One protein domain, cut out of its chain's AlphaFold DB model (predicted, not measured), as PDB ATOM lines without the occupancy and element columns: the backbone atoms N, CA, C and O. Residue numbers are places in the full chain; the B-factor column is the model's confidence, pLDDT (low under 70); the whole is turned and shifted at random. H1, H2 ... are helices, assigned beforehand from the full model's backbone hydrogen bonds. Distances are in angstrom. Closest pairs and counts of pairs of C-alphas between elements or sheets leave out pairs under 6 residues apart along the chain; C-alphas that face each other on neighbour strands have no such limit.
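Overview. This is residues 4 to 162 of the 694 residues of an uncharacterized protein of Phytophthora megakarya (UniProt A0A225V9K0). Two helical lobes stand end to end, joined through residues 66 to 71: H1 to H5 make one lobe and H6 to H10 the other, and residues 153 to 162, of which 153 to 161 belong to H10, stick out from the second lobe as an arm. In the first lobe H1 and H5 run alongside each other in opposite ways, with H2 and H4 at the end far from the other lobe and H3 on one side; in the second, H7, H8 and the beginning of H10 are grouped together, H6 packs on H7 and H9 on H8. The printed part has 159 residues, with ten named helices, H1 to H10 in order along the chain, and no named strand: the class is all helix. The whole is loose, with a radius of gyration of the C-alphas of 20.8 A and spans of 57 by 43 by 27 A.

Arrangement. H1, residues 4 to 19, and H5, residues 54 to 65, are close but not clearly touching, at a shallow tilt of 17 degrees, opposite ways; their closest C-alphas, of Ala 6 and Tyr 65, are 6.0 A apart. H2, residues 24 to 33, touches H5 at residues 54 to 57 alone, with the C-alphas of Asp 24 and Trp 54 closest at 5.3 A; they run the same way at a tilt of 37 degrees, only just steep. H3, residues 38 to 45, is near H5, with 8 pairs of C-alphas within 10 A. H4, residues 48 to 52, touches H2, the C-alphas of Cys 28 and Thr 52 being closest at 6.5 A, and it touches H5 only at the corner by their link, the C-alphas of Thr 50 and Asp 56 being closest at 5.2 A. H6, residues 72 to 78, and H7, residues 87 to 100, form a helical hairpin at a shallow tilt of 30 degrees, with the C-alphas of Tyr 76 and Ala 97 closest at 5.2 A. H8, residues 110 to 122, and H9, residues 127 to 134, form another at 13 degrees, with the C-alphas of Ile 121 and Ala 130 closest at 5.1 A. H10, residues 141 to 161, touches H7, opposite ways at a shallow tilt of 19 degrees, with the C-alphas of Leu 88 and Leu 148 closest at 6.3 A. H10 touches H8 with residues 141 to 144 alone, the C-alphas of Val 117 and Val 141 being closest at 6.5 A; they run the same way at 38 degrees, only just steep. The helix packing is part aligned, part crossed: of 5 touching pairs given a tilt, 3 are shallow. H1 is apart from H7 and H5 from H10, for instance. Every O i to N i+4 pair is within hydrogen-bond range in H2 and H4 to H9; H1 has 11 of 12, H3 3 of 4 and H10 16 of 17.

Along the chain. H1 begins at C-alpha 4, (32.750, -22.132, -6.315), and is 22.8 A long from first to last C-alpha. H5 is 15.9 A long, H7 20.1 A and H8 18.3 A. H6 begins at C-alpha 72, (29.456, -7.734, -8.180). H10, the longest helix, is 30.3 A long and ends at C-alpha 161, (33.275, -31.449, 29.170).

Size, cuts and confidence. The C-alphas farthest apart, of Thr 49 and Ser 161, are 63.5 A apart. The printed part has no cut, and no link is long. Mean pLDDT of the printed part is 85.8; residue 4, residues 67 to 71 and residues 160 to 162 are under 70.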
ATOM      1  N   ASP A   4      31.350 -21.925  -6.693       66.38
ATOM      2  CA  ASP A   4      32.750 -22.132  -6.315       66.38
ATOM      3  C   ASP A   4      33.238 -23.496  -6.844       66.38
ATOM      4  O   ASP A   4      34.284 -23.569  -7.497       66.38
ATOM      5  N   SER A   5      32.423 -24.548  -6.705       74.44
ATOM      6  CA  SER A   5      32.628 -25.854  -7.346       74.44
ATOM      7  C   SER A   5      32.603 -25.779  -8.873       74.44
ATOM      8  O   SER A   5      33.404 -26.448  -9.524       74.44
ATOM      9  N   ALA A   6      31.712 -24.976  -9.468       79.38
ATOM     10  CA  ALA A   6      31.656 -24.795 -10.920       79.38
ATOM     11  C   ALA A   6      32.939 -24.144 -11.457       79.38
ATOM     12  O   ALA A   6      33.504 -24.623 -12.445       79.38
ATOM     13  N   ARG A   7      33.441 -23.108 -10.765       79.44
ATOM     14  CA  ARG A   7      34.715 -22.444 -11.077       79.44
ATOM     15  C   ARG A   7      35.907 -23.391 -10.902       79.44
ATOM     16  O   ARG A   7      36.689 -23.559 -11.834       79.44
ATOM     17  N   ALA A   8      35.990 -24.109  -9.782       83.81
ATOM     18  CA  ALA A   8      37.040 -25.106  -9.556       83.81
ATOM     19  C   ALA A   8      37.023 -26.248 -10.595       83.81
ATOM     20  O   ALA A   8      38.079 -26.718 -11.028       83.81
ATOM     21  N   TRP A   9      35.837 -26.685 -11.034       89.50
ATOM     22  CA  TRP A   9      35.684 -27.707 -12.071       89.50
ATOM     23  C   TRP A   9      36.117 -27.202 -13.452       89.50
ATOM     24  O   TRP A   9      36.923 -27.867 -14.106       89.50
ATOM     25  N   ILE A  10      35.648 -26.025 -13.890       89.38
ATOM     26  CA  ILE A  10      36.007 -25.498 -15.217       89.38
ATOM     27  C   ILE A  10      37.495 -25.147 -15.303       89.38
ATOM     28  O   ILE A  10      38.114 -25.396 -16.335       89.38
ATOM     29  N   ASP A  11      38.105 -24.655 -14.223       87.75
ATOM     30  CA  ASP A  11      39.536 -24.351 -14.209       87.75
ATOM     31  C   ASP A  11      40.385 -25.632 -14.219       87.75
ATOM     32  O   ASP A  11      41.353 -25.712 -14.974       87.75
ATOM     33  N   LYS A  12      39.954 -26.705 -13.537       91.75
ATOM     34  CA  LYS A  12      40.559 -28.042 -13.685       91.75
ATOM     35  C   LYS A  12      40.435 -28.589 -15.114       91.75
ATOM     36  O   LYS A  12      41.364 -29.232 -15.601       91.75
ATOM     37  N   VAL A  13      39.320 -28.326 -15.803       90.56
ATOM     38  CA  VAL A  13      39.117 -28.696 -17.217       90.56
ATOM     39  C   VAL A  13      40.031 -27.885 -18.147       90.56
ATOM     40  O   VAL A  13      40.699 -28.483 -18.992       90.56
ATOM     41  N   LYS A  14      40.153 -26.562 -17.955       90.25
ATOM     42  CA  LYS A  14      41.124 -25.713 -18.676       90.25
ATOM     43  C   LYS A  14      42.558 -26.211 -18.471       90.25
ATOM     44  O   LYS A  14      43.289 -26.365 -19.445       90.25
ATOM     45  N   SER A  15      42.949 -26.525 -17.232       90.62
ATOM     46  CA  SER A  15      44.279 -27.065 -16.906       90.62
ATOM     47  C   SER A  15      44.532 -28.467 -17.472       90.62
ATOM     48  O   SER A  15      45.687 -28.847 -17.662       90.62
ATOM     49  N   ALA A  16      43.491 -29.252 -17.764       90.56
ATOM     50  CA  ALA A  16      43.649 -30.462 -18.565       90.56
ATOM     51  C   ALA A  16      43.980 -30.081 -20.015       90.56
ATOM     52  O   ALA A  16      45.091 -30.349 -20.465       90.56
ATOM     53  N   PHE A  17      43.097 -29.329 -20.680       92.75
ATOM     54  CA  PHE A  17      43.255 -28.929 -22.082       92.75
ATOM     55  C   PHE A  17      44.559 -28.170 -22.392       92.75
ATOM     56  O   PHE A  17      45.091 -28.315 -23.487       92.75
ATOM     57  N   GLN A  18      45.103 -27.404 -21.441       90.00
ATOM     58  CA  GLN A  18      46.408 -26.745 -21.579       90.00
ATOM     59  C   GLN A  18      47.593 -27.724 -21.565       90.00
ATOM     60  O   GLN A  18      48.534 -27.537 -22.330       90.00
ATOM     61  N   ARG A  19      47.566 -28.769 -20.725       88.38
ATOM     62  CA  ARG A  19      48.612 -29.814 -20.712       88.38
ATOM     63  C   ARG A  19      48.498 -30.729 -21.925       88.38
ATOM     64  O   ARG A  19      49.510 -31.126 -22.488       88.38
ATOM     65  N   ASP A  20      47.261 -31.033 -22.305       89.88
ATOM     66  CA  ASP A  20      46.923 -31.955 -23.386       89.88
ATOM     67  C   ASP A  20      47.053 -31.276 -24.778       89.88
ATOM     68  O   ASP A  20      46.899 -31.937 -25.797       89.88
ATOM     69  N   GLN A  21      47.335 -29.960 -24.823       87.50
ATOM     70  CA  GLN A  21      47.452 -29.100 -26.021       87.50
ATOM     71  C   GLN A  21      46.256 -29.167 -26.996       87.50
ATOM     72  O   GLN A  21      46.395 -28.875 -28.182       87.50
ATOM     73  N   ALA A  22      45.071 -29.508 -26.484       87.31
ATOM     74  CA  ALA A  22      43.882 -29.791 -27.285       87.31
ATOM     75  C   ALA A  22      43.473 -28.619 -28.197       87.31
ATOM     76  O   ALA A  22      43.433 -27.463 -27.764       87.31
ATOM     77  N   THR A  23      43.077 -28.917 -29.433       91.00
ATOM     78  CA  THR A  23      42.411 -27.977 -30.353       91.00
ATOM     79  C   THR A  23      41.032 -27.566 -29.825       91.00
ATOM     80  O   THR A  23      40.459 -28.239 -28.973       91.00
ATOM     81  N   ASP A  24      40.470 -26.445 -30.287       86.19
ATOM     82  CA  ASP A  24      39.152 -25.989 -29.805       86.19
ATOM     83  C   ASP A  24      38.016 -26.981 -30.125       86.19
ATOM     84  O   ASP A  24      37.079 -27.108 -29.340       86.19
ATOM     85  N   GLU A  25      38.140 -27.746 -31.209       86.31
ATOM     86  CA  GLU A  25      37.201 -28.809 -31.588       86.31
ATOM     87  C   GLU A  25      37.246 -29.977 -30.584       86.31
ATOM     88  O   GLU A  25      36.212 -30.387 -30.047       86.31
ATOM     89  N   GLU A  26      38.449 -30.452 -30.237       88.50
ATOM     90  CA  GLU A  26      38.658 -31.475 -29.201       88.50
ATOM     91  C   GLU A  26      38.211 -30.995 -27.814       88.50
ATOM     92  O   GLU A  26      37.633 -31.777 -27.050       88.50
ATOM     93  N   LYS A  27      38.438 -29.712 -27.485       90.69
ATOM     94  CA  LYS A  27      37.948 -29.106 -26.237       90.69
ATOM     95  C   LYS A  27      36.429 -29.210 -26.154       90.69
ATOM     96  O   LYS A  27      35.928 -29.726 -25.158       90.69
ATOM     97  N   CYS A  28      35.701 -28.778 -27.186       88.94
ATOM     98  CA  CYS A  28      34.237 -28.808 -27.206       88.94
ATOM     99  C   CYS A  28      33.667 -30.233 -27.089       88.94
ATOM    100  O   CYS A  28      32.779 -30.467 -26.266       88.94
ATOM    101  N   LEU A  29      34.215 -31.200 -27.835       86.81
ATOM    102  CA  LEU A  29      33.796 -32.608 -27.759       86.81
ATOM    103  C   LEU A  29      34.035 -33.197 -26.359       86.81
ATOM    104  O   LEU A  29      33.116 -33.702 -25.710       86.81
ATOM    105  N   THR A  30      35.255 -33.051 -25.841       88.25
ATOM    106  CA  THR A  30      35.632 -33.569 -24.516       88.25
ATOM    107  C   THR A  30      34.886 -32.850 -23.381       88.25
ATOM    108  O   THR A  30      34.749 -33.383 -22.277       88.25
ATOM    109  N   PHE A  31      34.391 -31.633 -23.620       89.44
ATOM    110  CA  PHE A  31      33.575 -30.886 -22.668       89.44
ATOM    111  C   PHE A  31      32.161 -31.458 -22.544       89.44
ATOM    112  O   PHE A  31      31.696 -31.642 -21.419       89.44
ATOM    113  N   GLU A  32      31.504 -31.818 -23.655       86.69
ATOM    114  CA  GLU A  32      30.200 -32.494 -23.611       86.69
ATOM    115  C   GLU A  32      30.286 -33.836 -22.869       86.69
ATOM    116  O   GLU A  32      29.421 -34.141 -22.043       86.69
ATOM    117  N   ASP A  33      31.325 -34.637 -23.108       86.69
ATOM    118  CA  ASP A  33      31.480 -35.946 -22.459       86.69
ATOM    119  C   ASP A  33      31.789 -35.877 -20.963       86.69
ATOM    120  O   ASP A  33      31.424 -36.785 -20.216       86.69
ATOM    121  N   ARG A  34      32.357 -34.765 -20.489       85.50
ATOM    122  CA  ARG A  34      32.558 -34.510 -19.055       85.50
ATOM    123  C   ARG A  34      31.297 -34.007 -18.335       85.50
ATOM    124  O   ARG A  34      31.318 -33.914 -17.107       85.50
ATOM    125  N   MET A  35      30.202 -33.706 -19.043       85.69
ATOM    126  CA  MET A  35      28.926 -33.305 -18.433       85.69
ATOM    127  C   MET A  35      27.993 -34.488 -18.157       85.69
ATOM    128  O   MET A  35      27.837 -35.396 -18.973       85.69
ATOM    129  N   VAL A  36      27.282 -34.419 -17.028       85.75
ATOM    130  CA  VAL A  36      26.310 -35.429 -16.580       85.75
ATOM    131  C   VAL A  36      25.010 -34.743 -16.144       85.75
ATOM    132  O   VAL A  36      25.023 -33.614 -15.652       85.75
ATOM    133  N   GLY A  37      23.870 -35.417 -16.328       87.25
ATOM    134  CA  GLY A  37      22.567 -34.960 -15.837       87.25
ATOM    135  C   GLY A  37      22.115 -33.621 -16.430       87.25
ATOM    136  O   GLY A  37      22.177 -33.407 -17.642       87.25
ATOM    137  N   SER A  38      21.655 -32.709 -15.569       82.25
ATOM    138  CA  SER A  38      21.110 -31.404 -15.968       82.25
ATOM    139  C   SER A  38      22.096 -30.538 -16.760       82.25
ATOM    140  O   SER A  38      21.664 -29.838 -17.672       82.25
ATOM    141  N   ALA A  39      23.406 -30.640 -16.503       85.00
ATOM    142  CA  ALA A  39      24.426 -29.928 -17.280       85.00
ATOM    143  C   ALA A  39      24.471 -30.397 -18.746       85.00
ATOM    144  O   ALA A  39      24.507 -29.570 -19.656       85.00
ATOM    145  N   LYS A  40      24.363 -31.711 -19.009       88.44
ATOM    146  CA  LYS A  40      24.320 -32.237 -20.390       88.44
ATOM    147  C   LYS A  40      22.999 -31.876 -21.091       88.44
ATOM    148  O   LYS A  40      22.979 -31.656 -22.300       88.44
ATOM    149  N   ASN A  41      21.902 -31.729 -20.341       86.44
ATOM    150  CA  ASN A  41      20.635 -31.214 -20.875       86.44
ATOM    151  C   ASN A  41      20.685 -29.707 -21.188       86.44
ATOM    152  O   ASN A  41      20.104 -29.288 -22.188       86.44
ATOM    153  N   TRP A  42      21.391 -28.896 -20.395       89.75
ATOM    154  CA  TRP A  42      21.696 -27.500 -20.741       89.75
ATOM    155  C   TRP A  42      22.568 -27.421 -21.998       89.75
ATOM    156  O   TRP A  42      22.196 -26.730 -22.944       89.75
ATOM    157  N   HIS A  43      23.649 -28.208 -22.071       88.62
ATOM    158  CA  HIS A  43      24.520 -28.244 -23.248       88.62
ATOM    159  C   HIS A  43      23.720 -28.505 -24.526       88.62
ATOM    160  O   HIS A  43      23.831 -27.770 -25.505       88.62
ATOM    161  N   ARG A  44      22.825 -29.499 -24.500       86.94
ATOM    162  CA  ARG A  44      21.945 -29.834 -25.629       86.94
ATOM    163  C   ARG A  44      21.099 -28.658 -26.127       86.94
ATOM    164  O   ARG A  44      20.919 -28.577 -27.340       86.94
ATOM    165  N   GLN A  45      20.684 -27.728 -25.267       88.81
ATOM    166  CA  GLN A  45      19.888 -26.548 -25.639       88.81
ATOM    167  C   GLN A  45      20.694 -25.432 -26.329       88.81
ATOM    168  O   GLN A  45      20.101 -24.608 -27.021       88.81
ATOM    169  N   LEU A  46      22.028 -25.399 -26.200       88.31
ATOM    170  CA  LEU A  46      22.856 -24.370 -26.845       88.31
ATOM    171  C   LEU A  46      22.813 -24.459 -28.380       88.31
ATOM    172  O   LEU A  46      22.669 -25.540 -28.963       88.31
ATOM    173  N   SER A  47      23.013 -23.323 -29.051       88.81
ATOM    174  CA  SER A  47      23.089 -23.270 -30.514       88.81
ATOM    175  C   SER A  47      24.306 -24.040 -31.060       88.81
ATOM    176  O   SER A  47      25.299 -24.247 -30.357       88.81
ATOM    177  N   ARG A  48      24.264 -24.461 -32.334       85.06
ATOM    178  CA  ARG A  48      25.409 -25.140 -32.973       85.06
ATOM    179  C   ARG A  48      26.657 -24.256 -33.045       85.06
ATOM    180  O   ARG A  48      27.742 -24.780 -32.847       85.06
ATOM    181  N   THR A  49      26.513 -22.951 -33.279       84.88
ATOM    182  CA  THR A  49      27.645 -22.008 -33.331       84.88
ATOM    183  C   THR A  49      28.298 -21.829 -31.964       84.88
ATOM    184  O   THR A  49      29.519 -21.873 -31.871       84.88
ATOM    185  N   THR A  50      27.499 -21.735 -30.895       86.31
ATOM    186  CA  THR A  50      28.003 -21.713 -29.511       86.31
ATOM    187  C   THR A  50      28.770 -22.993 -29.170       86.31
ATOM    188  O   THR A  50      29.787 -22.937 -28.496       86.31
ATOM    189  N   LYS A  51      28.304 -24.159 -29.642       87.88
ATOM    190  CA  LYS A  51      28.925 -25.468 -29.366       87.88
ATOM    191  C   LYS A  51      30.248 -25.713 -30.089       87.88
ATOM    192  O   LYS A  51      31.055 -26.493 -29.596       87.88
ATOM    193  N   THR A  52      30.472 -25.119 -31.261       86.19
ATOM    194  CA  THR A  52      31.677 -25.390 -32.067       86.19
ATOM    195  C   THR A  52      32.861 -24.489 -31.731       86.19
ATOM    196  O   THR A  52      33.960 -24.747 -32.212       86.19
ATOM    197  N   ARG A  53      32.680 -23.452 -30.904       89.50
ATOM    198  CA  ARG A  53      33.749 -22.523 -30.513       89.50
ATOM    199  C   ARG A  53      33.982 -22.608 -29.012       89.50
ATOM    200  O   ARG A  53      33.082 -22.321 -28.229       89.50
ATOM    201  N   TRP A  54      35.198 -22.976 -28.606       89.12
ATOM    202  CA  TRP A  54      35.517 -23.164 -27.189       89.12
ATOM    203  C   TRP A  54      35.306 -21.887 -26.363       89.12
ATOM    204  O   TRP A  54      34.836 -21.979 -25.234       89.12
ATOM    205  N   ALA A  55      35.591 -20.706 -26.926       88.25
ATOM    206  CA  ALA A  55      35.347 -19.421 -26.270       88.25
ATOM    207  C   ALA A  55      33.856 -19.206 -25.947       88.25
ATOM    208  O   ALA A  55      33.502 -19.079 -24.779       88.25
ATOM    209  N   ASP A  56      32.987 -19.243 -26.961       89.56
ATOM    210  CA  ASP A  56      31.537 -19.046 -26.849       89.56
ATOM    211  C   ASP A  56      30.891 -20.085 -25.902       89.56
ATOM    212  O   ASP A  56      30.010 -19.765 -25.094       89.56
ATOM    213  N   LEU A  57      31.352 -21.340 -25.972       89.62
ATOM    214  CA  LEU A  57      30.907 -22.449 -25.122       89.62
ATOM    215  C   LEU A  57      31.319 -22.258 -23.656       89.62
ATOM    216  O   LEU A  57      30.518 -22.483 -22.742       89.62
ATOM    217  N   LEU A  58      32.562 -21.825 -23.435       89.00
ATOM    218  CA  LEU A  58      33.117 -21.519 -22.122       89.00
ATOM    219  C   LEU A  58      32.426 -20.301 -21.503       89.00
ATOM    220  O   LEU A  58      32.026 -20.376 -20.346       89.00
ATOM    221  N   GLU A  59      32.234 -19.216 -22.255       85.12
ATOM    222  CA  GLU A  59      31.519 -18.018 -21.802       85.12
ATOM    223  C   GLU A  59      30.074 -18.358 -21.413       85.12
ATOM    224  O   GLU A  59      29.618 -17.982 -20.331       85.12
ATOM    225  N   SER A  60      29.388 -19.172 -22.222       86.06
ATOM    226  CA  SER A  60      28.038 -19.665 -21.918       86.06
ATOM    227  C   SER A  60      28.001 -20.498 -20.631       86.06
ATOM    228  O   SER A  60      27.138 -20.281 -19.778       86.06
ATOM    229  N   PHE A  61      28.950 -21.424 -20.442       86.69
ATOM    230  CA  PHE A  61      29.044 -22.225 -19.214       86.69
ATOM    231  C   PHE A  61      29.370 -21.356 -17.997       86.69
ATOM    232  O   PHE A  61      28.773 -21.512 -16.929       86.69
ATOM    233  N   GLN A  62      30.312 -20.427 -18.147       84.44
ATOM    234  CA  GLN A  62      30.720 -19.545 -17.067       84.44
ATOM    235  C   GLN A  62      29.596 -18.575 -16.683       84.44
ATOM    236  O   GLN A  62      29.437 -18.295 -15.499       84.44
ATOM    237  N   THR A  63      28.770 -18.140 -17.634       81.69
ATOM    238  CA  THR A  63      27.569 -17.335 -17.372       81.69
ATOM    239  C   THR A  63      26.515 -18.149 -16.623       81.69
ATOM    240  O   THR A  63      26.030 -17.719 -15.581       81.69
ATOM    241  N   GLN A  64      26.207 -19.365 -17.090       80.19
ATOM    242  CA  GLN A  64      25.141 -20.193 -16.514       80.19
ATOM    243  C   GLN A  64      25.473 -20.792 -15.134       80.19
ATOM    244  O   GLN A  64      24.559 -20.997 -14.333       80.19
ATOM    245  N   TYR A  65      26.746 -21.125 -14.873       79.75
ATOM    246  CA  TYR A  65      27.155 -21.906 -13.694       79.75
ATOM    247  C   TYR A  65      28.265 -21.279 -12.843       79.75
ATOM    248  O   TYR A  65      28.384 -21.631 -11.674       79.75
ATOM    249  N   CYS A  66      29.096 -20.390 -13.397       74.00
ATOM    250  CA  CYS A  66      30.236 -19.795 -12.676       74.00
ATOM    251  C   CYS A  66      30.014 -18.336 -12.255       74.00
ATOM    252  O   CYS A  66      30.885 -17.768 -11.591       74.00
ATOM    253  N   GLY A  67      28.900 -17.729 -12.671       68.06
ATOM    254  CA  GLY A  67      28.540 -16.359 -12.334       68.06
ATOM    255  C   GLY A  67      29.162 -15.256 -13.201       68.06
ATOM    256  O   GLY A  67      29.263 -14.106 -12.762       68.06
ATOM    257  N   LEU A  68      29.612 -15.578 -14.417       63.78
ATOM    258  CA  LEU A  68      30.143 -14.592 -15.367       63.78
ATOM    259  C   LEU A  68      29.020 -13.669 -15.876       63.78
ATOM    260  O   LEU A  68      27.877 -14.091 -16.012       63.78
ATOM    261  N   GLY A  69      29.328 -12.391 -16.112       56.62
ATOM    262  CA  GLY A  69      28.338 -11.380 -16.517       56.62
ATOM    263  C   GLY A  69      27.410 -10.885 -15.395       56.62
ATOM    264  O   GLY A  69      26.790  -9.833 -15.539       56.62
ATOM    265  N   MET A  70      27.349 -11.574 -14.252       64.44
ATOM    266  CA  MET A  70      26.607 -11.109 -13.077       64.44
ATOM    267  C   MET A  70      27.327  -9.924 -12.424       64.44
ATOM    268  O   MET A  70      28.556  -9.909 -12.316       64.44
ATOM    269  N   SER A  71      26.572  -8.929 -11.953       69.75
ATOM    270  CA  SER A  71      27.171  -7.779 -11.270       69.75
ATOM    271  C   SER A  71      27.784  -8.191  -9.927       69.75
ATOM    272  O   SER A  71      27.333  -9.131  -9.274       69.75
ATOM    273  N   VAL A  72      28.793  -7.449  -9.466       72.88
ATOM    274  CA  VAL A  72      29.456  -7.734  -8.180       72.88
ATOM    275  C   VAL A  72      28.477  -7.606  -6.996       72.88
ATOM    276  O   VAL A  72      28.608  -8.313  -6.001       72.88
ATOM    277  N   ALA A  73      27.441  -6.770  -7.132       75.19
ATOM    278  CA  ALA A  73      26.330  -6.705  -6.183       75.19
ATOM    279  C   ALA A  73      25.428  -7.953  -6.242       75.19
ATOM    280  O   ALA A  73      25.051  -8.472  -5.197       75.19
ATOM    281  N   TRP A  74      25.126  -8.488  -7.433       77.44
ATOM    282  CA  TRP A  74      24.379  -9.748  -7.566       77.44
ATOM    283  C   TRP A  74      25.122 -10.898  -6.884       77.44
ATOM    284  O   TRP A  74      24.509 -11.640  -6.120       77.44
ATOM    285  N   GLN A  75      26.443 -10.995  -7.102       76.56
ATOM    286  CA  GLN A  75      27.310 -11.986  -6.450       76.56
ATOM    287  C   GLN A  75      27.183 -11.913  -4.922       76.56
ATOM    288  O   GLN A  75      26.997 -12.938  -4.278       76.56
ATOM    289  N   TYR A  76      27.194 -10.710  -4.339       85.06
ATOM    290  CA  TYR A  76      26.947 -10.527  -2.906       85.06
ATOM    291  C   TYR A  76      25.565 -11.049  -2.455       85.06
ATOM    292  O   TYR A  76      25.498 -11.831  -1.507       85.06
ATOM    293  N   TYR A  77      24.478 -10.689  -3.150       84.81
ATOM    294  CA  TYR A  77      23.115 -11.104  -2.775       84.81
ATOM    295  C   TYR A  77      22.810 -12.599  -3.003       84.81
ATOM    296  O   TYR A  77      21.789 -13.090  -2.530       84.81
ATOM    297  N   HIS A  78      23.669 -13.341  -3.712       79.50
ATOM    298  CA  HIS A  78      23.455 -14.769  -4.003       79.50
ATOM    299  C   HIS A  78      24.479 -15.707  -3.355       79.50
ATOM    300  O   HIS A  78      24.262 -16.925  -3.342       79.50
ATOM    301  N   VAL A  79      25.547 -15.161  -2.758       83.19
ATOM    302  CA  VAL A  79      26.436 -15.900  -1.855       83.19
ATOM    303  C   VAL A  79      25.609 -16.496  -0.711       83.19
ATOM    304  O   VAL A  79      24.829 -15.811  -0.056       83.19
ATOM    305  N   ARG A  80      25.782 -17.803  -0.497       86.06
ATOM    306  CA  ARG A  80      25.189 -18.574   0.604       86.06
ATOM    307  C   ARG A  80      26.267 -19.377   1.318       86.06
ATOM    308  O   ARG A  80      27.322 -19.666   0.737       86.06
ATOM    309  N   LYS A  81      26.000 -19.758   2.567       88.88
ATOM    310  CA  LYS A  81      26.919 -20.578   3.358       88.88
ATOM    311  C   LYS A  81      27.061 -21.992   2.775       88.88
ATOM    312  O   LYS A  81      26.063 -22.646   2.480       88.88
ATOM    313  N   SER A  82      28.293 -22.499   2.680       80.12
ATOM    314  CA  SER A  82      28.551 -23.909   2.337       80.12
ATOM    315  C   SER A  82      28.332 -24.839   3.542       80.12
ATOM    316  O   SER A  82      28.512 -24.440   4.695       80.12
ATOM    317  N   SER A  83      27.963 -26.099   3.307       73.25
ATOM    318  CA  SER A  83      27.762 -27.110   4.359       73.25
ATOM    319  C   SER A  83      29.036 -27.417   5.158       73.25
ATOM    320  O   SER A  83      28.949 -27.663   6.360       73.25
ATOM    321  N   GLU A  84      30.206 -27.371   4.515       75.75
ATOM    322  CA  GLU A  84      31.511 -27.708   5.116       75.75
ATOM    323  C   GLU A  84      32.188 -26.514   5.819       75.75
ATOM    324  O   GLU A  84      33.000 -26.686   6.726       75.75
ATOM    325  N   GLU A  85      31.822 -25.298   5.421       85.62
ATOM    326  CA  GLU A  85      32.345 -24.021   5.919       85.62
ATOM    327  C   GLU A  85      31.851 -23.723   7.351       85.62
ATOM    328  O   GLU A  85      30.723 -24.084   7.711       85.62
ATOM    329  N   THR A  86      32.630 -23.037   8.200       88.88
ATOM    330  CA  THR A  86      32.092 -22.576   9.494       88.88
ATOM    331  C   THR A  86      31.267 -21.290   9.324       88.88
ATOM    332  O   THR A  86      31.478 -20.538   8.375       88.88
ATOM    333  N   PRO A  87      30.324 -20.975  10.234       91.31
ATOM    334  CA  PRO A  87      29.613 -19.693  10.197       91.31
ATOM    335  C   PRO A  87      30.534 -18.459  10.223       91.31
ATOM    336  O   PRO A  87      30.154 -17.414   9.704       91.31
ATOM    337  N   LEU A  88      31.730 -18.574  10.814       91.69
ATOM    338  CA  LEU A  88      32.704 -17.486  10.896       91.69
ATOM    339  C   LEU A  88      33.474 -17.314   9.577       91.69
ATOM    340  O   LEU A  88      33.576 -16.197   9.077       91.69
ATOM    341  N   ASP A  89      33.947 -18.411   8.977       90.19
ATOM    342  CA  ASP A  89      34.591 -18.372   7.653       90.19
ATOM    343  C   ASP A  89      33.629 -17.798   6.603       90.19
ATOM    344  O   ASP A  89      34.018 -16.965   5.782       90.19
ATOM    345  N   TYR A  90      32.347 -18.171   6.707       92.69
ATOM    346  CA  TYR A  90      31.286 -17.627   5.870       92.69
ATOM    347  C   TYR A  90      31.136 -16.107   6.014       92.69
ATOM    348  O   TYR A  90      31.053 -15.409   5.003       92.69
ATOM    349  N   LEU A  91      31.168 -15.575   7.244       93.06
ATOM    350  CA  LEU A  91      31.119 -14.128   7.479       93.06
ATOM    351  C   LEU A  91      32.304 -13.420   6.810       93.06
ATOM    352  O   LEU A  91      32.117 -12.412   6.133       93.06
ATOM    353  N   TYR A  92      33.518 -13.964   6.924       91.19
ATOM    354  CA  TYR A  92      34.689 -13.388   6.259       91.19
ATOM    355  C   TYR A  92      34.589 -13.448   4.723       91.19
ATOM    356  O   TYR A  92      34.946 -12.474   4.053       91.19
ATOM    357  N   ARG A  93      34.052 -14.535   4.147       91.25
ATOM    358  CA  ARG A  93      33.806 -14.648   2.695       91.25
ATOM    359  C   ARG A  93      32.743 -13.651   2.214       91.25
ATOM    360  O   ARG A  93      32.952 -12.988   1.196       91.25
ATOM    361  N   LEU A  94      31.652 -13.488   2.966       90.94
ATOM    362  CA  LEU A  94      30.576 -12.536   2.670       90.94
ATOM    363  C   LEU A  94      31.041 -11.075   2.811       90.94
ATOM    364  O   LEU A  94      30.751 -10.263   1.932       90.94
ATOM    365  N   ASN A  95      31.840 -10.752   3.834       91.81
ATOM    366  CA  ASN A  95      32.483  -9.443   4.000       91.81
ATOM    367  C   ASN A  95      33.325  -9.071   2.765       91.81
ATOM    368  O   ASN A  95      33.229  -7.957   2.251       91.81
ATOM    369  N   VAL A  96      34.123 -10.008   2.237       88.69
ATOM    370  CA  VAL A  96      34.924  -9.784   1.020       88.69
ATOM    371  C   VAL A  96      34.037  -9.583  -0.217       88.69
ATOM    372  O   VAL A  96      34.357  -8.735  -1.051       88.69
ATOM    373  N   ALA A  97      32.918 -10.302  -0.343       86.81
ATOM    374  CA  ALA A  97      31.953 -10.081  -1.423       86.81
ATOM    375  C   ALA A  97      31.301  -8.686  -1.335       86.81
ATOM    376  O   ALA A  97      31.266  -7.959  -2.327       86.81
ATOM    377  N   ALA A  98      30.875  -8.271  -0.140       88.56
ATOM    378  CA  ALA A  98      30.264  -6.965   0.104       88.56
ATOM    379  C   ALA A  98      31.232  -5.796  -0.162       88.56
ATOM    380  O   ALA A  98      30.865  -4.827  -0.826       88.56
ATOM    381  N   LEU A  99      32.497  -5.915   0.260       86.06
ATOM    382  CA  LEU A  99      33.538  -4.921  -0.034       86.06
ATOM    383  C   LEU A  99      33.828  -4.814  -1.540       86.06
ATOM    384  O   LEU A  99      33.980  -3.707  -2.058       86.06
ATOM    385  N   ARG A 100      33.839  -5.937  -2.276       82.12
ATOM    386  CA  ARG A 100      33.943  -5.930  -3.750       82.12
ATOM    387  C   ARG A 100      32.725  -5.265  -4.404       82.12
ATOM    388  O   ARG A 100      32.887  -4.529  -5.375       82.12
ATOM    389  N   ALA A 101      31.532  -5.467  -3.843       86.31
ATOM    390  CA  ALA A 101      30.295  -4.793  -4.241       86.31
ATOM    391  C   ALA A 101      30.227  -3.306  -3.817       86.31
ATOM    392  O   ALA A 101      29.272  -2.622  -4.177       86.31
ATOM    393  N   LYS A 102      31.246  -2.792  -3.105       84.69
ATOM    394  CA  LYS A 102      31.330  -1.428  -2.545       84.69
ATOM    395  C   LYS A 102      30.249  -1.108  -1.500       84.69
ATOM    396  O   LYS A 102      29.882   0.051  -1.322       84.69
ATOM    397  N   LEU A 103      29.757  -2.126  -0.793       86.81
ATOM    398  CA  LEU A 103      28.823  -1.956   0.319       86.81
ATOM    399  C   LEU A 103      29.566  -1.498   1.581       86.81
ATOM    400  O   LEU A 103      30.615  -2.033   1.945       86.81
ATOM    401  N   MET A 104      28.998  -0.509   2.268       83.94
ATOM    402  CA  MET A 104      29.621   0.167   3.411       83.94
ATOM    403  C   MET A 104      29.359  -0.594   4.725       83.94
ATOM    404  O   MET A 104      28.698  -0.099   5.633       83.94
ATOM    405  N   ILE A 105      29.858  -1.828   4.822       86.31
ATOM    406  CA  ILE A 105      29.496  -2.784   5.888       86.31
ATOM    407  C   ILE A 105      29.969  -2.415   7.309       86.31
ATOM    408  O   ILE A 105      29.399  -2.907   8.279       86.31
ATOM    409  N   LYS A 106      30.981  -1.543   7.452       83.38
ATOM    410  CA  LYS A 106      31.477  -1.048   8.755       83.38
ATOM    411  C   LYS A 106      31.237   0.453   8.939       83.38
ATOM    412  O   LYS A 106      30.652   0.848   9.942       83.38
ATOM    413  N   ASP A 107      31.608   1.259   7.944       82.75
ATOM    414  CA  ASP A 107      31.524   2.732   7.981       82.75
ATOM    415  C   ASP A 107      30.224   3.308   7.373       82.75
ATOM    416  O   ASP A 107      30.109   4.513   7.151       82.75
ATOM    417  N   GLY A 108      29.255   2.455   7.030       84.19
ATOM    418  CA  GLY A 108      27.988   2.860   6.416       84.19
ATOM    419  C   GLY A 108      26.930   3.341   7.402       84.19
ATOM    420  O   GLY A 108      27.088   3.287   8.620       84.19
ATOM    421  N   ASN A 109      25.793   3.778   6.853       89.12
ATOM    422  CA  ASN A 109      24.633   4.124   7.671       89.12
ATOM    423  C   ASN A 109      24.110   2.881   8.440       89.12
ATOM    424  O   ASN A 109      24.265   1.758   7.949       89.12
ATOM    425  N   PRO A 110      23.462   3.047   9.611       86.38
ATOM    426  CA  PRO A 110      23.041   1.917  10.445       86.38
ATOM    427  C   PRO A 110      22.127   0.900   9.752       86.38
ATOM    428  O   PRO A 110      22.169  -0.274  10.108       86.38
ATOM    429  N   ASN A 111      21.342   1.318   8.753       86.25
ATOM    430  CA  ASN A 111      20.454   0.418   8.020       86.25
ATOM    431  C   ASN A 111      21.247  -0.464   7.048       86.25
ATOM    432  O   ASN A 111      21.018  -1.661   7.030       86.25
ATOM    433  N   ALA A 112      22.234   0.081   6.329       85.81
ATOM    434  CA  ALA A 112      23.095  -0.698   5.428       85.81
ATOM    435  C   ALA A 112      24.005  -1.693   6.178       85.81
ATOM    436  O   ALA A 112      24.288  -2.783   5.684       85.81
ATOM    437  N   ARG A 113      24.450  -1.342   7.396       90.56
ATOM    438  CA  ARG A 113      25.195  -2.275   8.263       90.56
ATOM    439  C   ARG A 113      24.296  -3.399   8.789       90.56
ATOM    440  O   ARG A 113      24.740  -4.539   8.865       90.56
ATOM    441  N   ARG A 114      23.030  -3.087   9.095       89.31
ATOM    442  CA  ARG A 114      22.017  -4.063   9.517       89.31
ATOM    443  C   ARG A 114      21.567  -4.972   8.372       89.31
ATOM    444  O   ARG A 114      21.593  -6.177   8.549       89.31
ATOM    445  N   GLU A 115      21.281  -4.426   7.192       90.38
ATOM    446  CA  GLU A 115      20.940  -5.171   5.969       90.38
ATOM    447  C   GLU A 115      21.983  -6.254   5.653       90.38
ATOM    448  O   GLU A 115      21.641  -7.365   5.265       90.38
ATOM    449  N   HIS A 116      23.266  -5.966   5.888       92.94
ATOM    450  CA  HIS A 116      24.336  -6.947   5.729       92.94
ATOM    451  C   HIS A 116      24.312  -8.076   6.777       92.94
ATOM    452  O   HIS A 116      24.604  -9.228   6.453       92.94
ATOM    453  N   VAL A 117      23.946  -7.764   8.022       93.81
ATOM    454  CA  VAL A 117      23.761  -8.749   9.100       93.81
ATOM    455  C   VAL A 117      22.501  -9.589   8.867       93.81
ATOM    456  O   VAL A 117      22.555 -10.809   9.012       93.81
ATOM    457  N   ASP A 118      21.401  -8.969   8.444       92.00
ATOM    458  CA  ASP A 118      20.145  -9.647   8.114       92.00
ATOM    459  C   ASP A 118      20.346 -10.586   6.906       92.00
ATOM    460  O   ASP A 118      20.022 -11.771   6.979       92.00
ATOM    461  N   HIS A 119      21.020 -10.123   5.844       92.88
ATOM    462  CA  HIS A 119      21.408 -10.953   4.692       92.88
ATOM    463  C   HIS A 119      22.306 -12.134   5.092       92.88
ATOM    464  O   HIS A 119      22.106 -13.256   4.622       92.88
ATOM    465  N   TYR A 120      23.271 -11.929   5.998       93.75
ATOM    466  CA  TYR A 120      24.068 -13.028   6.561       93.75
ATOM    467  C   TYR A 120      23.187 -14.069   7.273       93.75
ATOM    468  O   TYR A 120      23.425 -15.266   7.115       93.75
ATOM    469  N   ILE A 121      22.181 -13.630   8.038       92.06
ATOM    470  CA  ILE A 121      21.252 -14.494   8.781       92.06
ATOM    471  C   ILE A 121      20.370 -15.308   7.820       92.06
ATOM    472  O   ILE A 121      20.265 -16.525   7.980       92.06
ATOM    473  N   GLU A 122      19.792 -14.679   6.793       90.25
ATOM    474  CA  GLU A 122      18.954 -15.350   5.785       90.25
ATOM    475  C   GLU A 122      19.734 -16.397   4.968       90.25
ATOM    476  O   GLU A 122      19.237 -17.486   4.672       90.25
ATOM    477  N   THR A 123      20.988 -16.099   4.626       91.12
ATOM    478  CA  THR A 123      21.836 -16.949   3.769       91.12
ATOM    479  C   THR A 123      22.623 -18.034   4.523       91.12
ATOM    480  O   THR A 123      23.416 -18.772   3.923       91.12
ATOM    481  N   LEU A 124      22.389 -18.162   5.833       89.00
ATOM    482  CA  LEU A 124      23.174 -18.966   6.773       89.00
ATOM    483  C   LEU A 124      22.927 -20.483   6.713       89.00
ATOM    484  O   LEU A 124      23.834 -21.264   6.999       89.00
ATOM    485  N   GLY A 125      21.699 -20.919   6.425       84.88
ATOM    486  CA  GLY A 125      21.318 -22.342   6.342       84.88
ATOM    487  C   GLY A 125      21.348 -23.164   7.651       84.88
ATOM    488  O   GLY A 125      20.999 -24.340   7.624       84.88
ATOM    489  N   ASP A 126      21.737 -22.582   8.791       87.44
ATOM    490  CA  ASP A 126      21.608 -23.150  10.151       87.44
ATOM    491  C   ASP A 126      20.400 -22.455  10.816       87.44
ATOM    492  O   ASP A 126      20.596 -21.392  11.411       87.44
ATOM    493  N   PRO A 127      19.155 -22.967  10.668       88.62
ATOM    494  CA  PRO A 127      17.942 -22.229  11.042       88.62
ATOM    495  C   PRO A 127      17.906 -21.905  12.534       88.62
ATOM    496  O   PRO A 127      17.668 -20.762  12.903       88.62
ATOM    497  N   GLU A 128      18.294 -22.851  13.397       88.38
ATOM    498  CA  GLU A 128      18.403 -22.562  14.825       88.38
ATOM    499  C   GLU A 128      19.407 -21.425  15.117       88.38
ATOM    500  O   GLU A 128      19.280 -20.717  16.116       88.38
ATOM    501  N   LEU A 129      20.516 -21.310  14.365       89.75
ATOM    502  CA  LEU A 129      21.435 -20.180  14.539       89.75
ATOM    503  C   LEU A 129      20.822 -18.891  14.000       89.75
ATOM    504  O   LEU A 129      20.963 -17.881  14.679       89.75
ATOM    505  N   ALA A 130      20.145 -18.930  12.851       91.69
ATOM    506  CA  ALA A 130      19.452 -17.774  12.301       91.69
ATOM    507  C   ALA A 130      18.467 -17.197  13.333       91.69
ATOM    508  O   ALA A 130      18.643 -16.055  13.747       91.69
ATOM    509  N   ASP A 131      17.564 -18.018  13.882       91.69
ATOM    510  CA  ASP A 131      16.618 -17.623  14.939       91.69
ATOM    511  C   ASP A 131      17.323 -16.959  16.136       91.69
ATOM    512  O   ASP A 131      16.932 -15.889  16.609       91.69
ATOM    513  N   ARG A 132      18.415 -17.573  16.616       90.50
ATOM    514  CA  ARG A 132      19.201 -17.063  17.753       90.50
ATOM    515  C   ARG A 132      19.940 -15.758  17.445       90.50
ATOM    516  O   ARG A 132      20.199 -15.010  18.382       90.50
ATOM    517  N   LEU A 133      20.286 -15.477  16.188       91.88
ATOM    518  CA  LEU A 133      20.897 -14.209  15.770       91.88
ATOM    519  C   LEU A 133      19.832 -13.119  15.572       91.88
ATOM    520  O   LEU A 133      20.008 -12.012  16.080       91.88
ATOM    521  N   THR A 134      18.696 -13.447  14.948       91.50
ATOM    522  CA  THR A 134      17.536 -12.552  14.794       91.50
ATOM    523  C   THR A 134      17.050 -12.033  16.148       91.50
ATOM    524  O   THR A 134      16.849 -10.830  16.325       91.50
ATOM    525  N   LEU A 135      16.941 -12.917  17.149       91.50
ATOM    526  CA  LEU A 135      16.555 -12.555  18.519       91.50
ATOM    527  C   LEU A 135      17.548 -11.607  19.216       91.50
ATOM    528  O   LEU A 135      17.143 -10.872  20.116       91.50
ATOM    529  N   LEU A 136      18.822 -11.588  18.808       90.06
ATOM    530  CA  LEU A 136      19.839 -10.681  19.355       90.06
ATOM    531  C   LEU A 136      19.826  -9.286  18.704       90.06
ATOM    532  O   LEU A 136      20.436  -8.372  19.252       90.06
ATOM    533  N   ARG A 137      19.113  -9.097  17.579       87.38
ATOM    534  CA  ARG A 137      18.886  -7.797  16.900       87.38
ATOM    535  C   ARG A 137      20.160  -6.990  16.585       87.38
ATOM    536  O   ARG A 137      20.124  -5.753  16.545       87.38
ATOM    537  N   LEU A 138      21.252  -7.709  16.337       90.88
ATOM    538  CA  LEU A 138      22.620  -7.221  16.126       90.88
ATOM    539  C   LEU A 138      22.672  -6.021  15.162       90.88
ATOM    540  O   LEU A 138      21.949  -5.974  14.166       90.88
ATOM    541  N   ALA A 139      23.483  -5.016  15.489       86.31
ATOM    542  CA  ALA A 139      23.506  -3.718  14.817       86.31
ATOM    543  C   ALA A 139      24.584  -3.584  13.727       86.31
ATOM    544  O   ALA A 139      24.463  -2.699  12.874       86.31
ATOM    545  N   ASP A 140      25.628  -4.418  13.763       89.38
ATOM    546  CA  ASP A 140      26.680  -4.495  12.745       89.38
ATOM    547  C   ASP A 140      27.509  -5.796  12.803       89.38
ATOM    548  O   ASP A 140      27.260  -6.710  13.592       89.38
ATOM    549  N   VAL A 141      28.493  -5.867  11.901       91.81
ATOM    550  CA  VAL A 141      29.405  -6.998  11.692       91.81
ATOM    551  C   VAL A 141      30.265  -7.311  12.918       91.81
ATOM    552  O   VAL A 141      30.593  -8.477  13.126       91.81
ATOM    553  N   ASP A 142      30.626  -6.316  13.734       91.62
ATOM    554  CA  ASP A 142      31.554  -6.519  14.853       91.62
ATOM    555  C   ASP A 142      30.845  -7.177  16.048       91.62
ATOM    556  O   ASP A 142      31.402  -8.073  16.689       91.62
ATOM    557  N   GLU A 143      29.580  -6.818  16.291       91.69
ATOM    558  CA  GLU A 143      28.715  -7.543  17.232       91.69
ATOM    559  C   GLU A 143      28.473  -8.993  16.777       91.69
ATOM    560  O   GLU A 143      28.558  -9.929  17.581       91.69
ATOM    561  N   LEU A 144      28.214  -9.199  15.480       93.25
ATOM    562  CA  LEU A 144      28.009 -10.524  14.892       93.25
ATOM    563  C   LEU A 144      29.259 -11.413  15.017       93.25
ATOM    564  O   LEU A 144      29.148 -12.565  15.446       93.25
ATOM    565  N   GLU A 145      30.447 -10.891  14.704       94.06
ATOM    566  CA  GLU A 145      31.716 -11.620  14.811       94.06
ATOM    567  C   GLU A 145      31.994 -12.077  16.260       94.06
ATOM    568  O   GLU A 145      32.340 -13.241  16.494       94.06
ATOM    569  N   GLU A 146      31.748 -11.217  17.256       93.69
ATOM    570  CA  GLU A 146      31.887 -11.578  18.674       93.69
ATOM    571  C   GLU A 146      30.887 -12.656  19.125       93.69
ATOM    572  O   GLU A 146      31.270 -13.579  19.854       93.69
ATOM    573  N   VAL A 147      29.630 -12.617  18.663       93.38
ATOM    574  CA  VAL A 147      28.628 -13.658  18.965       93.38
ATOM    575  C   VAL A 147      28.998 -15.002  18.326       93.38
ATOM    576  O   VAL A 147      28.902 -16.048  18.981       93.38
ATOM    577  N   LEU A 148      29.490 -15.005  17.084       93.12
ATOM    578  CA  LEU A 148      29.961 -16.223  16.414       93.12
ATOM    579  C   LEU A 148      31.180 -16.819  17.132       93.12
ATOM    580  O   LEU A 148      31.188 -18.017  17.446       93.12
ATOM    581  N   HIS A 149      32.161 -15.991  17.498       91.69
ATOM    582  CA  HIS A 149      33.279 -16.419  18.334       91.69
ATOM    583  C   HIS A 149      32.822 -16.902  19.722       91.69
ATOM    584  O   HIS A 149      33.387 -17.862  20.250       91.69
ATOM    585  N   ALA A 150      31.794 -16.305  20.333       90.38
ATOM    586  CA  ALA A 150      31.230 -16.785  21.593       90.38
ATOM    587  C   ALA A 150      30.581 -18.177  21.441       90.38
ATOM    588  O   ALA A 150      30.825 -19.051  22.281       90.38
ATOM    589  N   ARG A 151      29.846 -18.434  20.344       88.31
ATOM    590  CA  ARG A 151      29.301 -19.766  19.998       88.31
ATOM    591  C   ARG A 151      30.421 -20.793  19.818       88.31
ATOM    592  O   ARG A 151      30.310 -21.915  20.314       88.31
ATOM    593  N   GLU A 152      31.518 -20.425  19.161       87.94
ATOM    594  CA  GLU A 152      32.680 -21.303  18.973       87.94
ATOM    595  C   GLU A 152      33.423 -21.587  20.291       87.94
ATOM    596  O   GLU A 152      33.737 -22.746  20.595       87.94
ATOM    597  N   ARG A 153      33.632 -20.563  21.130       87.56
ATOM    598  CA  ARG A 153      34.157 -20.703  22.501       87.56
ATOM    599  C   ARG A 153      33.275 -21.640  23.336       87.56
ATOM    600  O   ARG A 153      33.810 -22.479  24.063       87.56
ATOM    601  N   ALA A 154      31.950 -21.545  23.217       86.50
ATOM    602  CA  ALA A 154      30.997 -22.414  23.911       86.50
ATOM    603  C   ALA A 154      31.057 -23.869  23.409       86.50
ATOM    604  O   ALA A 154      31.286 -24.775  24.214       86.50
ATOM    605  N   LYS A 155      30.979 -24.106  22.090       83.94
ATOM    606  CA  LYS A 155      31.159 -25.445  21.482       83.94
ATOM    607  C   LYS A 155      32.516 -26.062  21.866       83.94
ATOM    608  O   LYS A 155      32.603 -27.251  22.175       83.94
ATOM    609  N   SER A 156      33.567 -25.245  21.949       77.69
ATOM    610  CA  SER A 156      34.906 -25.650  22.400       77.69
ATOM    611  C   SER A 156      34.992 -26.008  23.887       77.69
ATOM    612  O   SER A 156      35.864 -26.792  24.262       77.69
ATOM    613  N   ARG A 157      34.119 -25.458  24.745       82.06
ATOM    614  CA  ARG A 157      33.970 -25.876  26.152       82.06
ATOM    615  C   ARG A 157      33.169 -27.176  26.245       82.06
ATOM    616  O   ARG A 157      33.626 -28.104  26.901       82.06
ATOM    617  N   GLN A 158      32.059 -27.285  25.512       75.62
ATOM    618  CA  GLN A 158      31.208 -28.482  25.469       75.62
ATOM    619  C   GLN A 158      31.976 -29.731  24.996       75.62
ATOM    620  O   GLN A 158      31.866 -30.794  25.600       75.62
ATOM    621  N   ARG A 159      32.839 -29.601  23.976       71.56
ATOM    622  CA  ARG A 159      33.732 -30.694  23.540       71.56
ATOM    623  C   ARG A 159      34.762 -31.112  24.602       71.56
ATOM    624  O   ARG A 159      35.212 -32.250  24.574       71.56
ATOM    625  N   ARG A 160      35.136 -30.227  25.538       66.06
ATOM    626  CA  ARG A 160      36.047 -30.553  26.654       66.06
ATOM    627  C   ARG A 160      35.314 -31.213  27.820       66.06
ATOM    628  O   ARG A 160      35.871 -32.127  28.414       66.06
ATOM    629  N   SER A 161      34.084 -30.796  28.131       59.47
ATOM    630  CA  SER A 161      33.275 -31.449  29.170       59.47
ATOM    631  C   SER A 161      32.779 -32.833  28.739       59.47
ATOM    632  O   SER A 161      32.793 -33.746  29.555       59.47
ATOM    633  N   ALA A 162      32.444 -33.030  27.458       56.69
ATOM    634  CA  ALA A 162      32.058 -34.337  26.912       56.69
ATOM    635  C   ALA A 162      33.165 -35.412  27.020       56.69
ATOM    636  O   ALA A 162      32.861 -36.595  27.113       56.69
TER     637      ALA A 162